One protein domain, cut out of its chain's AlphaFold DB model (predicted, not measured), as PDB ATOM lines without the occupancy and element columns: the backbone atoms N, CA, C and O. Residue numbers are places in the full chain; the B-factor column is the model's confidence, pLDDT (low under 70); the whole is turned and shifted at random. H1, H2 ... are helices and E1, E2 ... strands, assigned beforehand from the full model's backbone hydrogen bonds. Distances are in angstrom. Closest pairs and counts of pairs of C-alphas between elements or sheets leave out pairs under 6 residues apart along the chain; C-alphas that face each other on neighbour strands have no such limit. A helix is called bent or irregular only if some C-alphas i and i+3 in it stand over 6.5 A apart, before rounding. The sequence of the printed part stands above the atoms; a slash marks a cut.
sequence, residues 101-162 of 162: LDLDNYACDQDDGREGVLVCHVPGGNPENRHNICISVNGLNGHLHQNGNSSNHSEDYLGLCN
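AT A GLANCE: This is residues 101 to 162 of the 162 residues of an uncharacterized protein of Bdellovibrionaceae bacterium (UniProt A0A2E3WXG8). A small, curving antiparallel sheet has the helix H2 running along one face. After H2, a long tail with no named element, residues 145 to 162, loops away and folds back so that residues 157 to 158 pair beside E2; the short helix H1 only grazes the sheet near E1. The printed part has 62 residues with two named helices and three named strands, in the order H1, E1, E2, E3, H2 along the chain; the sheet's order is E1, E2, E3. The class is mixed, helices and strands, with under half of the residues in named elements. The whole is compact, with a radius of gyration of the C-alphas of 11.9 A, and elongated in outline, spanning 34 by 22 by 22 A.

IN THESE COORDINATES: The longest strand is E2, residues 115 to 121, which measures 18.1 A from its first to its last C-alpha. It begins at C-alpha 115 at (5.665, 252.821, -34.065) and ends at C-alpha 121 at (7.345, 235.022, -31.371). E3, residues 131 to 136, measures 16.3 A, and E1, residues 107 to 109, is short at 6.9 A. H2, residues 137 to 144, measures 11.1 A and ends at C-alpha 144 at (14.860, 238.048, -36.890). H2 is only just irregular: C-alphas 138 and 141 are 6.8 A apart. H1, residues 103 to 106, measures 5.3 A and begins at C-alpha 103 at (6.120, 247.025, -42.961).

HOW THE PARTS SIT: The strands E1, E2 and E3 form a meander, each strand the antiparallel neighbour of the one before; E2 is the inner strand, and E1 and E3 are edge strands. E2 and E3 form a hairpin, and their directions differ by 146 degrees. The C-alphas of Leu 118 and Cys 134 face each other at 4.7 A; N 119 and O 133 are within hydrogen-bond range at 2.9 A, as are N 131 and O 121 at 3.0 A. E1 and E2 form a second hairpin, where N 108 and O 116 are within range at 3.0 A and N 116 and O 108 at 2.9 A. The closest C-alphas of E1 and E3, those of Cys 108 and Cys 134, are 6.0 A apart. Outside the named strands, residues 157 to 158 are paired antiparallel with residues 119 to 120 of E2. H2 is on the sheet at a height over the sheet of 8.1 A. It is only just over E3, on which 3 of its C-alphas fall, while 2 fall on E2. It runs along the strands, at 16 degrees to E3 on the local plane. The closest C-alphas of H2 and E2 are those of Val 137 and Gly 116, 5.9 A apart. H1 is on the sheet but only grazes it, with its residues 103 to 106; its closest C-alpha pair with E2 is Tyr 106 and Leu 118, at 5.2 A. H1 and H2 are apart. In H2, 2 of 4 pairs of O i and N i+4 are within hydrogen-bond range, and H1 is too short for such a pair.

THE WHOLE: The two C-alphas farthest apart are those of Gly 113 and Asn 149, at 35.2 A. The printed part has no cut and ends at Asn 162, the chain's last residue. The links H1 to E1, E1 to E2 and E3 to H2 are tight, E2 to E3 is short with 9 residues between them, and no link is long. The mean pLDDT of the printed part is 79.0; residues 101 to 103 and 145 to 154 are under 70.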
ATOM      1  N   LEU A 101      10.065 244.791 -47.762       60.97
ATOM      2  CA  LEU A 101       9.085 244.312 -46.799       60.97
ATOM      3  C   LEU A 101       8.074 245.431 -46.545       60.97
ATOM      4  O   LEU A 101       8.439 246.512 -46.087       60.97
ATOM      5  N   ASP A 102       6.811 245.163 -46.872       66.31
ATOM      6  CA  ASP A 102       5.693 246.081 -46.664       66.31
ATOM      7  C   ASP A 102       5.356 246.131 -45.163       66.31
ATOM      8  O   ASP A 102       4.453 245.449 -44.668       66.31
ATOM      9  N   LEU A 103       6.190 246.860 -44.416       68.38
ATOM     10  CA  LEU A 103       6.120 247.025 -42.961       68.38
ATOM     11  C   LEU A 103       4.799 247.665 -42.525       68.38
ATOM     12  O   LEU A 103       4.300 247.341 -41.449       68.38
ATOM     13  N   ASP A 104       4.187 248.477 -43.389       72.81
ATOM     14  CA  ASP A 104       2.895 249.127 -43.152       72.81
ATOM     15  C   ASP A 104       1.786 248.105 -42.861       72.81
ATOM     16  O   ASP A 104       0.865 248.360 -42.086       72.81
ATOM     17  N   ASN A 105       1.885 246.910 -43.448       77.00
ATOM     18  CA  ASN A 105       0.887 245.857 -43.290       77.00
ATOM     19  C   ASN A 105       1.014 245.100 -41.952       77.00
ATOM     20  O   ASN A 105       0.120 244.337 -41.581       77.00
ATOM     21  N   TYR A 106       2.121 245.311 -41.236       80.25
ATOM     22  CA  TYR A 106       2.414 244.740 -39.922       80.25
ATOM     23  C   TYR A 106       2.688 245.816 -38.871       80.25
ATOM     24  O   TYR A 106       3.206 245.500 -37.800       80.25
ATOM     25  N   ALA A 107       2.339 247.070 -39.156       85.25
ATOM     26  CA  ALA A 107       2.437 248.141 -38.186       85.25
ATOM     27  C   ALA A 107       1.550 247.826 -36.973       85.25
ATOM     28  O   ALA A 107       0.403 247.384 -37.102       85.25
ATOM     29  N   CYS A 108       2.098 248.044 -35.787       87.56
ATOM     30  CA  CYS A 108       1.372 247.974 -34.532       87.56
ATOM     31  C   CYS A 108       1.709 249.199 -33.688       87.56
ATOM     32  O   CYS A 108       2.838 249.692 -33.709       87.56
ATOM     33  N   ASP A 109       0.718 249.682 -32.947       82.06
ATOM     34  CA  ASP A 109       0.909 250.772 -32.000       82.06
ATOM     35  C   ASP A 109       1.411 250.181 -30.680       82.06
ATOM     36  O   ASP A 109       0.781 249.283 -30.115       82.06
ATOM     37  N   GLN A 110       2.555 250.660 -30.194       71.75
ATOM     38  CA  GLN A 110       2.995 250.366 -28.831       71.75
ATOM     39  C   GLN A 110       2.156 251.186 -27.839       71.75
ATOM     40  O   GLN A 110       1.688 252.279 -28.163       71.75
ATOM     41  N   ASP A 111       1.991 250.688 -26.610       75.00
ATOM     42  CA  ASP A 111       1.181 251.351 -25.571       75.00
ATOM     43  C   ASP A 111       1.695 252.759 -25.199       75.00
ATOM     44  O   ASP A 111       0.959 253.578 -24.652       75.00
ATOM     45  N   ASP A 112       2.950 253.064 -25.531       76.19
ATOM     46  CA  ASP A 112       3.595 254.367 -25.351       76.19
ATOM     47  C   ASP A 112       3.524 255.280 -26.592       76.19
ATOM     48  O   ASP A 112       4.153 256.339 -26.628       76.19
ATOM     49  N   GLY A 113       2.754 254.888 -27.610       76.56
ATOM     50  CA  GLY A 113       2.546 255.658 -28.836       76.56
ATOM     51  C   GLY A 113       3.698 255.583 -29.841       76.56
ATOM     52  O   GLY A 113       3.711 256.363 -30.795       76.56
ATOM     53  N   ARG A 114       4.668 254.680 -29.649       78.38
ATOM     54  CA  ARG A 114       5.754 254.448 -30.611       78.38
ATOM     55  C   ARG A 114       5.334 253.481 -31.717       78.38
ATOM     56  O   ARG A 114       4.630 252.501 -31.477       78.38
ATOM     57  N   GLU A 115       5.844 253.720 -32.922       84.06
ATOM     58  CA  GLU A 115       5.665 252.821 -34.065       84.06
ATOM     59  C   GLU A 115       6.374 251.487 -33.808       84.06
ATOM     60  O   GLU A 115       7.550 251.440 -33.426       84.06
ATOM     61  N   GLY A 116       5.642 250.392 -33.978       88.81
ATOM     62  CA  GLY A 116       6.147 249.038 -33.830       88.81
ATOM     63  C   GLY A 116       5.833 248.162 -35.037       88.81
ATOM     64  O   GLY A 116       5.021 248.496 -35.899       88.81
ATOM     65  N   VAL A 117       6.493 247.012 -35.075       90.81
ATOM     66  CA  VAL A 117       6.297 245.961 -36.069       90.81
ATOM     67  C   VAL A 117       5.795 244.718 -35.357       90.81
ATOM     68  O   VAL A 117       6.331 244.308 -34.323       90.81
ATOM     69  N   LEU A 118       4.761 244.111 -35.923       92.44
ATOM     70  CA  LEU A 118       4.203 242.870 -35.433       92.44
ATOM     71  C   LEU A 118       5.101 241.691 -35.824       92.44
ATOM     72  O   LEU A 118       5.386 241.457 -37.003       92.44
ATOM     73  N   VAL A 119       5.504 240.918 -34.822       91.44
ATOM     74  CA  VAL A 119       6.321 239.715 -34.980       91.44
ATOM     75  C   VAL A 119       5.608 238.545 -34.325       91.44
ATOM     76  O   VAL A 119       5.080 238.672 -33.218       91.44
ATOM     77  N   CYS A 120       5.618 237.387 -34.980       92.12
ATOM     78  CA  CYS A 120       5.236 236.151 -34.328       92.12
ATOM     79  C   CYS A 120       6.441 235.602 -33.577       92.12
ATOM     80  O   CYS A 120       7.440 235.215 -34.185       92.12
ATOM     81  N   HIS A 121       6.331 235.562 -32.257       91.12
ATOM     82  CA  HIS A 121       7.345 235.022 -31.371       91.12
ATOM     83  C   HIS A 121       7.050 233.554 -31.063       91.12
ATOM     84  O   HIS A 121       5.936 233.215 -30.648       91.12
ATOM     85  N   VAL A 122       8.046 232.680 -31.232       90.44
ATOM     86  CA  VAL A 122       7.926 231.239 -30.948       90.44
ATOM     87  C   VAL A 122       8.887 230.856 -29.824       90.44
ATOM     88  O   VAL A 122      10.067 230.638 -30.085       90.44
ATOM     89  N   PRO A 123       8.425 230.715 -28.569       86.81
ATOM     90  CA  PRO A 123       9.311 230.415 -27.449       86.81
ATOM     91  C   PRO A 123      10.120 229.125 -27.653       86.81
ATOM     92  O   PRO A 123       9.581 228.075 -28.022       86.81
ATOM     93  N   GLY A 124      11.418 229.178 -27.344       83.75
ATOM     94  CA  GLY A 124      12.304 228.016 -27.421       83.75
ATOM     95  C   GLY A 124      11.778 226.842 -26.584       83.75
ATOM     96  O   GLY A 124      11.494 226.985 -25.395       83.75
ATOM     97  N   GLY A 125      11.627 225.672 -27.207       83.06
ATOM     98  CA  GLY A 125      11.118 224.461 -26.552       83.06
ATOM     99  C   GLY A 125       9.598 224.409 -26.345       83.06
ATOM    100  O   GLY A 125       9.107 223.400 -25.840       83.06
ATOM    101  N   ASN A 126       8.846 225.439 -26.752       86.12
ATOM    102  CA  ASN A 126       7.383 225.445 -26.697       86.12
ATOM    103  C   ASN A 126       6.755 226.089 -27.953       86.12
ATOM    104  O   ASN A 126       6.174 227.175 -27.869       86.12
ATOM    105  N   PRO A 127       6.833 225.414 -29.115       87.69
ATOM    106  CA  PRO A 127       6.322 225.954 -30.377       87.69
ATOM    107  C   PRO A 127       4.794 226.127 -30.410       87.69
ATOM    108  O   PRO A 127       4.269 226.924 -31.186       87.69
ATOM    109  N   GLU A 128       4.066 225.414 -29.546       90.12
ATOM    110  CA  GLU A 128       2.609 225.540 -29.418       90.12
ATOM    111  C   GLU A 128       2.191 226.870 -28.773       90.12
ATOM    112  O   GLU A 128       1.061 227.313 -28.967       90.12
ATOM    113  N   ASN A 129       3.094 227.536 -28.042       91.06
ATOM    114  CA  ASN A 129       2.828 228.810 -27.371       91.06
ATOM    115  C   ASN A 129       3.337 230.024 -28.163       91.06
ATOM    116  O   ASN A 129       3.841 230.999 -27.591       91.06
ATOM    117  N   ARG A 130       3.230 229.950 -29.491       92.25
ATOM    118  CA  ARG A 130       3.519 231.088 -30.361       92.25
ATOM    119  C   ARG A 130       2.507 232.208 -30.140       92.25
ATOM    120  O   ARG A 130       1.312 231.943 -30.002       92.25
ATOM    121  N   HIS A 131       2.974 233.446 -30.106       93.50
ATOM    122  CA  HIS A 131       2.112 234.608 -29.917       93.50
ATOM    123  C   HIS A 131       2.686 235.843 -30.605       93.50
ATOM    124  O   HIS A 131       3.886 235.945 -30.839       93.50
ATOM    125  N   ASN A 132       1.801 236.776 -30.944       92.94
ATOM    126  CA  ASN A 132       2.198 238.028 -31.570       92.94
ATOM    127  C   ASN A 132       2.737 238.980 -30.506       92.94
ATOM    128  O   ASN A 132       2.110 239.154 -29.460       92.94
ATOM    129  N   ILE A 133       3.856 239.622 -30.804       91.94
ATOM    130  CA  ILE A 133       4.416 240.718 -30.021       91.94
ATOM    131  C   ILE A 133       4.546 241.949 -30.915       91.94
ATOM    132  O   ILE A 133       4.802 241.834 -32.114       91.94
ATOM    133  N   CYS A 134       4.344 243.125 -30.327       92.62
ATOM    134  CA  CYS A 134       4.646 244.394 -30.971       92.62
ATOM    135  C   CYS A 134       6.014 244.852 -30.476       92.62
ATOM    136  O   CYS A 134       6.201 245.028 -29.272       92.62
ATOM    137  N   ILE A 135       6.977 244.991 -31.381       88.88
ATOM    138  CA  ILE A 135       8.342 245.399 -31.036       88.88
ATOM    139  C   ILE A 135       8.730 246.648 -31.808       88.88
ATOM    140  O   ILE A 135       8.211 246.907 -32.889       88.88
ATOM    141  N   SER A 136       9.684 247.412 -31.286       89.56
ATOM    142  CA  SER A 136      10.245 248.524 -32.046       89.56
ATOM    143  C   SER A 136      10.985 248.020 -33.289       89.56
ATOM    144  O   SER A 136      11.592 246.944 -33.281       89.56
ATOM    145  N   VAL A 137      11.003 248.839 -34.343       84.31
ATOM    146  CA  VAL A 137      11.776 248.578 -35.574       84.31
ATOM    147  C   VAL A 137      13.255 248.306 -35.247       84.31
ATOM    148  O   VAL A 137      13.868 247.390 -35.792       84.31
ATOM    149  N   ASN A 138      13.809 249.013 -34.257       84.12
ATOM    150  CA  ASN A 138      15.184 248.817 -33.784       84.12
ATOM    151  C   ASN A 138      15.411 247.432 -33.149       84.12
ATOM    152  O   ASN A 138      16.491 246.857 -33.280       84.12
ATOM    153  N   GLY A 139      14.396 246.874 -32.480       82.62
ATOM    154  CA  GLY A 139      14.436 245.529 -31.901       82.62
ATOM    155  C   GLY A 139      14.292 244.412 -32.937       82.62
ATOM    156  O   GLY A 139      14.678 243.273 -32.671       82.62
ATOM    157  N   LEU A 140      13.794 244.729 -34.136       84.69
ATOM    158  CA  LEU A 140      13.452 243.747 -35.160       84.69
ATOM    159  C   LEU A 140      14.633 242.871 -35.574       84.69
ATOM    160  O   LEU A 140      14.498 241.659 -35.706       84.69
ATOM    161  N   ASN A 141      15.814 243.468 -35.718       81.62
ATOM    162  CA  ASN A 141      17.025 242.745 -36.090       81.62
ATOM    163  C   ASN A 141      17.384 241.664 -35.049       81.62
ATOM    164  O   ASN A 141      17.742 240.551 -35.427       81.62
ATOM    165  N   GLY A 142      17.215 241.958 -33.755       82.06
ATOM    166  CA  GLY A 142      17.474 241.004 -32.672       82.06
ATOM    167  C   GLY A 142      16.477 239.844 -32.625       82.06
ATOM    168  O   GLY A 142      16.848 238.745 -32.219       82.06
ATOM    169  N   HIS A 143      15.243 240.073 -33.077       82.00
ATOM    170  CA  HIS A 143      14.231 239.028 -33.204       82.00
ATOM    171  C   HIS A 143      14.458 238.165 -34.457       82.00
ATOM    172  O   HIS A 143      14.457 236.942 -34.364       82.00
ATOM    173  N   LEU A 144      14.729 238.774 -35.618       80.00
ATOM    174  CA  LEU A 144      14.860 238.048 -36.890       80.00
ATOM    175  C   LEU A 144      16.212 237.348 -37.077       80.00
ATOM    176  O   LEU A 144      16.280 236.295 -37.713       80.00
ATOM    177  N   HIS A 145      17.309 237.897 -36.545       67.62
ATOM    178  CA  HIS A 145      18.619 237.263 -36.678       67.62
ATOM    179  C   HIS A 145      18.851 236.209 -35.604       67.62
ATOM    180  O   HIS A 145      19.488 236.438 -34.577       67.62
ATOM    181  N   GLN A 146      18.458 234.986 -35.938       60.34
ATOM    182  CA  GLN A 146      19.013 233.785 -35.334       60.34
ATOM    183  C   GLN A 146      19.915 233.106 -36.348       60.34
ATOM    184  O   GLN A 146      19.523 232.200 -37.078       60.34
ATOM    185  N   ASN A 147      21.161 233.578 -36.396       41.53
ATOM    186  CA  ASN A 147      22.222 232.998 -37.211       41.53
ATOM    187  C   ASN A 147      22.608 231.601 -36.681       41.53
ATOM    188  O   ASN A 147      23.633 231.416 -36.032       41.53
ATOM    189  N   GLY A 148      21.759 230.611 -36.950       43.38
ATOM    190  CA  GLY A 148      22.134 229.233 -37.262       43.38
ATOM    191  C   GLY A 148      22.820 228.368 -36.201       43.38
ATOM    192  O   GLY A 148      23.246 227.274 -36.563       43.38
ATOM    193  N   ASN A 149      22.967 228.777 -34.934       45.53
ATOM    194  CA  ASN A 149      23.664 227.928 -33.955       45.53
ATOM    195  C   ASN A 149      23.241 228.088 -32.489       45.53
ATOM    196  O   ASN A 149      24.091 228.237 -31.614       45.53
ATOM    197  N   SER A 150      21.947 227.992 -32.200       45.47
ATOM    198  CA  SER A 150      21.507 227.794 -30.820       45.47
ATOM    199  C   SER A 150      20.253 226.947 -30.778       45.47
ATOM    200  O   SER A 150      19.162 227.402 -31.097       45.47
ATOM    201  N   SER A 151      20.404 225.722 -30.298       50.25
ATOM    202  CA  SER A 151      19.343 224.740 -30.071       50.25
ATOM    203  C   SER A 151      18.292 225.155 -29.016       50.25
ATOM    204  O   SER A 151      17.640 224.279 -28.463       50.25
ATOM    205  N   ASN A 152      18.171 226.451 -28.688       50.09
ATOM    206  CA  ASN A 152      17.364 227.019 -27.598       50.09
ATOM    207  C   ASN A 152      16.881 228.470 -27.853       50.09
ATOM    208  O   ASN A 152      16.445 229.125 -26.904       50.09
ATOM    209  N   HIS A 153      16.984 229.015 -29.069       52.06
ATOM    210  CA  HIS A 153      16.506 230.377 -29.359       52.06
ATOM    211  C   HIS A 153      15.196 230.350 -30.157       52.06
ATOM    212  O   HIS A 153      14.919 229.394 -30.876       52.06
ATOM    213  N   SER A 154      14.334 231.323 -29.871       61.09
ATOM    214  CA  SER A 154      12.938 231.399 -30.297       61.09
ATOM    215  C   SER A 154      12.809 231.709 -31.785       61.09
ATOM    216  O   SER A 154      13.325 232.721 -32.230       61.09
ATOM    217  N   GLU A 155      12.145 230.869 -32.572       76.62
ATOM    218  CA  GLU A 155      11.989 231.116 -34.010       76.62
ATOM    219  C   GLU A 155      11.022 232.283 -34.252       76.62
ATOM    220  O   GLU A 155       9.819 232.087 -34.404       76.62
ATOM    221  N   ASP A 156      11.541 233.507 -34.269       87.94
ATOM    222  CA  ASP A 156      10.728 234.701 -34.462       87.94
ATOM    223  C   ASP A 156      10.674 235.059 -35.948       87.94
ATOM    224  O   ASP A 156      11.687 235.048 -36.651       87.94
ATOM    225  N   TYR A 157       9.479 235.373 -36.441       87.44
ATOM    226  CA  TYR A 157       9.265 235.707 -37.846       87.44
ATOM    227  C   TYR A 157       8.336 236.904 -38.016       87.44
ATOM    228  O   TYR A 157       7.471 237.183 -37.187       87.44
ATOM    229  N   LEU A 158       8.520 237.614 -39.127       88.19
ATOM    230  CA  LEU A 158       7.710 238.775 -39.471       88.19
ATOM    231  C   LEU A 158       6.240 238.401 -39.677       88.19
ATOM    232  O   LEU A 158       5.923 237.500 -40.457       88.19
ATOM    233  N   GLY A 159       5.357 239.156 -39.024       86.25
ATOM    234  CA  GLY A 159       3.915 239.086 -39.210       86.25
ATOM    235  C   GLY A 159       3.157 238.284 -38.153       86.25
ATOM    236  O   GLY A 159       3.620 238.076 -37.038       86.25
ATOM    237  N   LEU A 160       1.929 237.891 -38.501       88.50
ATOM    238  CA  LEU A 160       0.998 237.206 -37.600       88.50
ATOM    239  C   LEU A 160       1.350 235.722 -37.427       88.50
ATOM    240  O   LEU A 160       1.619 235.019 -38.403       88.50
ATOM    241  N   CYS A 161       1.225 235.223 -36.199       89.62
ATOM    242  CA  CYS A 161       1.215 233.797 -35.909       89.62
ATOM    243  C   CYS A 161      -0.004 233.138 -36.562       89.62
ATOM    244  O   CYS A 161      -1.141 233.412 -36.172       89.62
ATOM    245  N   ASN A 162       0.245 232.236 -37.512       82.31
ATOM    246  CA  ASN A 162      -0.775 231.413 -38.171       82.31
ATOM    247  C   ASN A 162      -0.567 229.932 -37.867       82.31
ATOM    248  O   ASN A 162       0.546 229.555 -37.438       82.31
TER     249      ASN A 162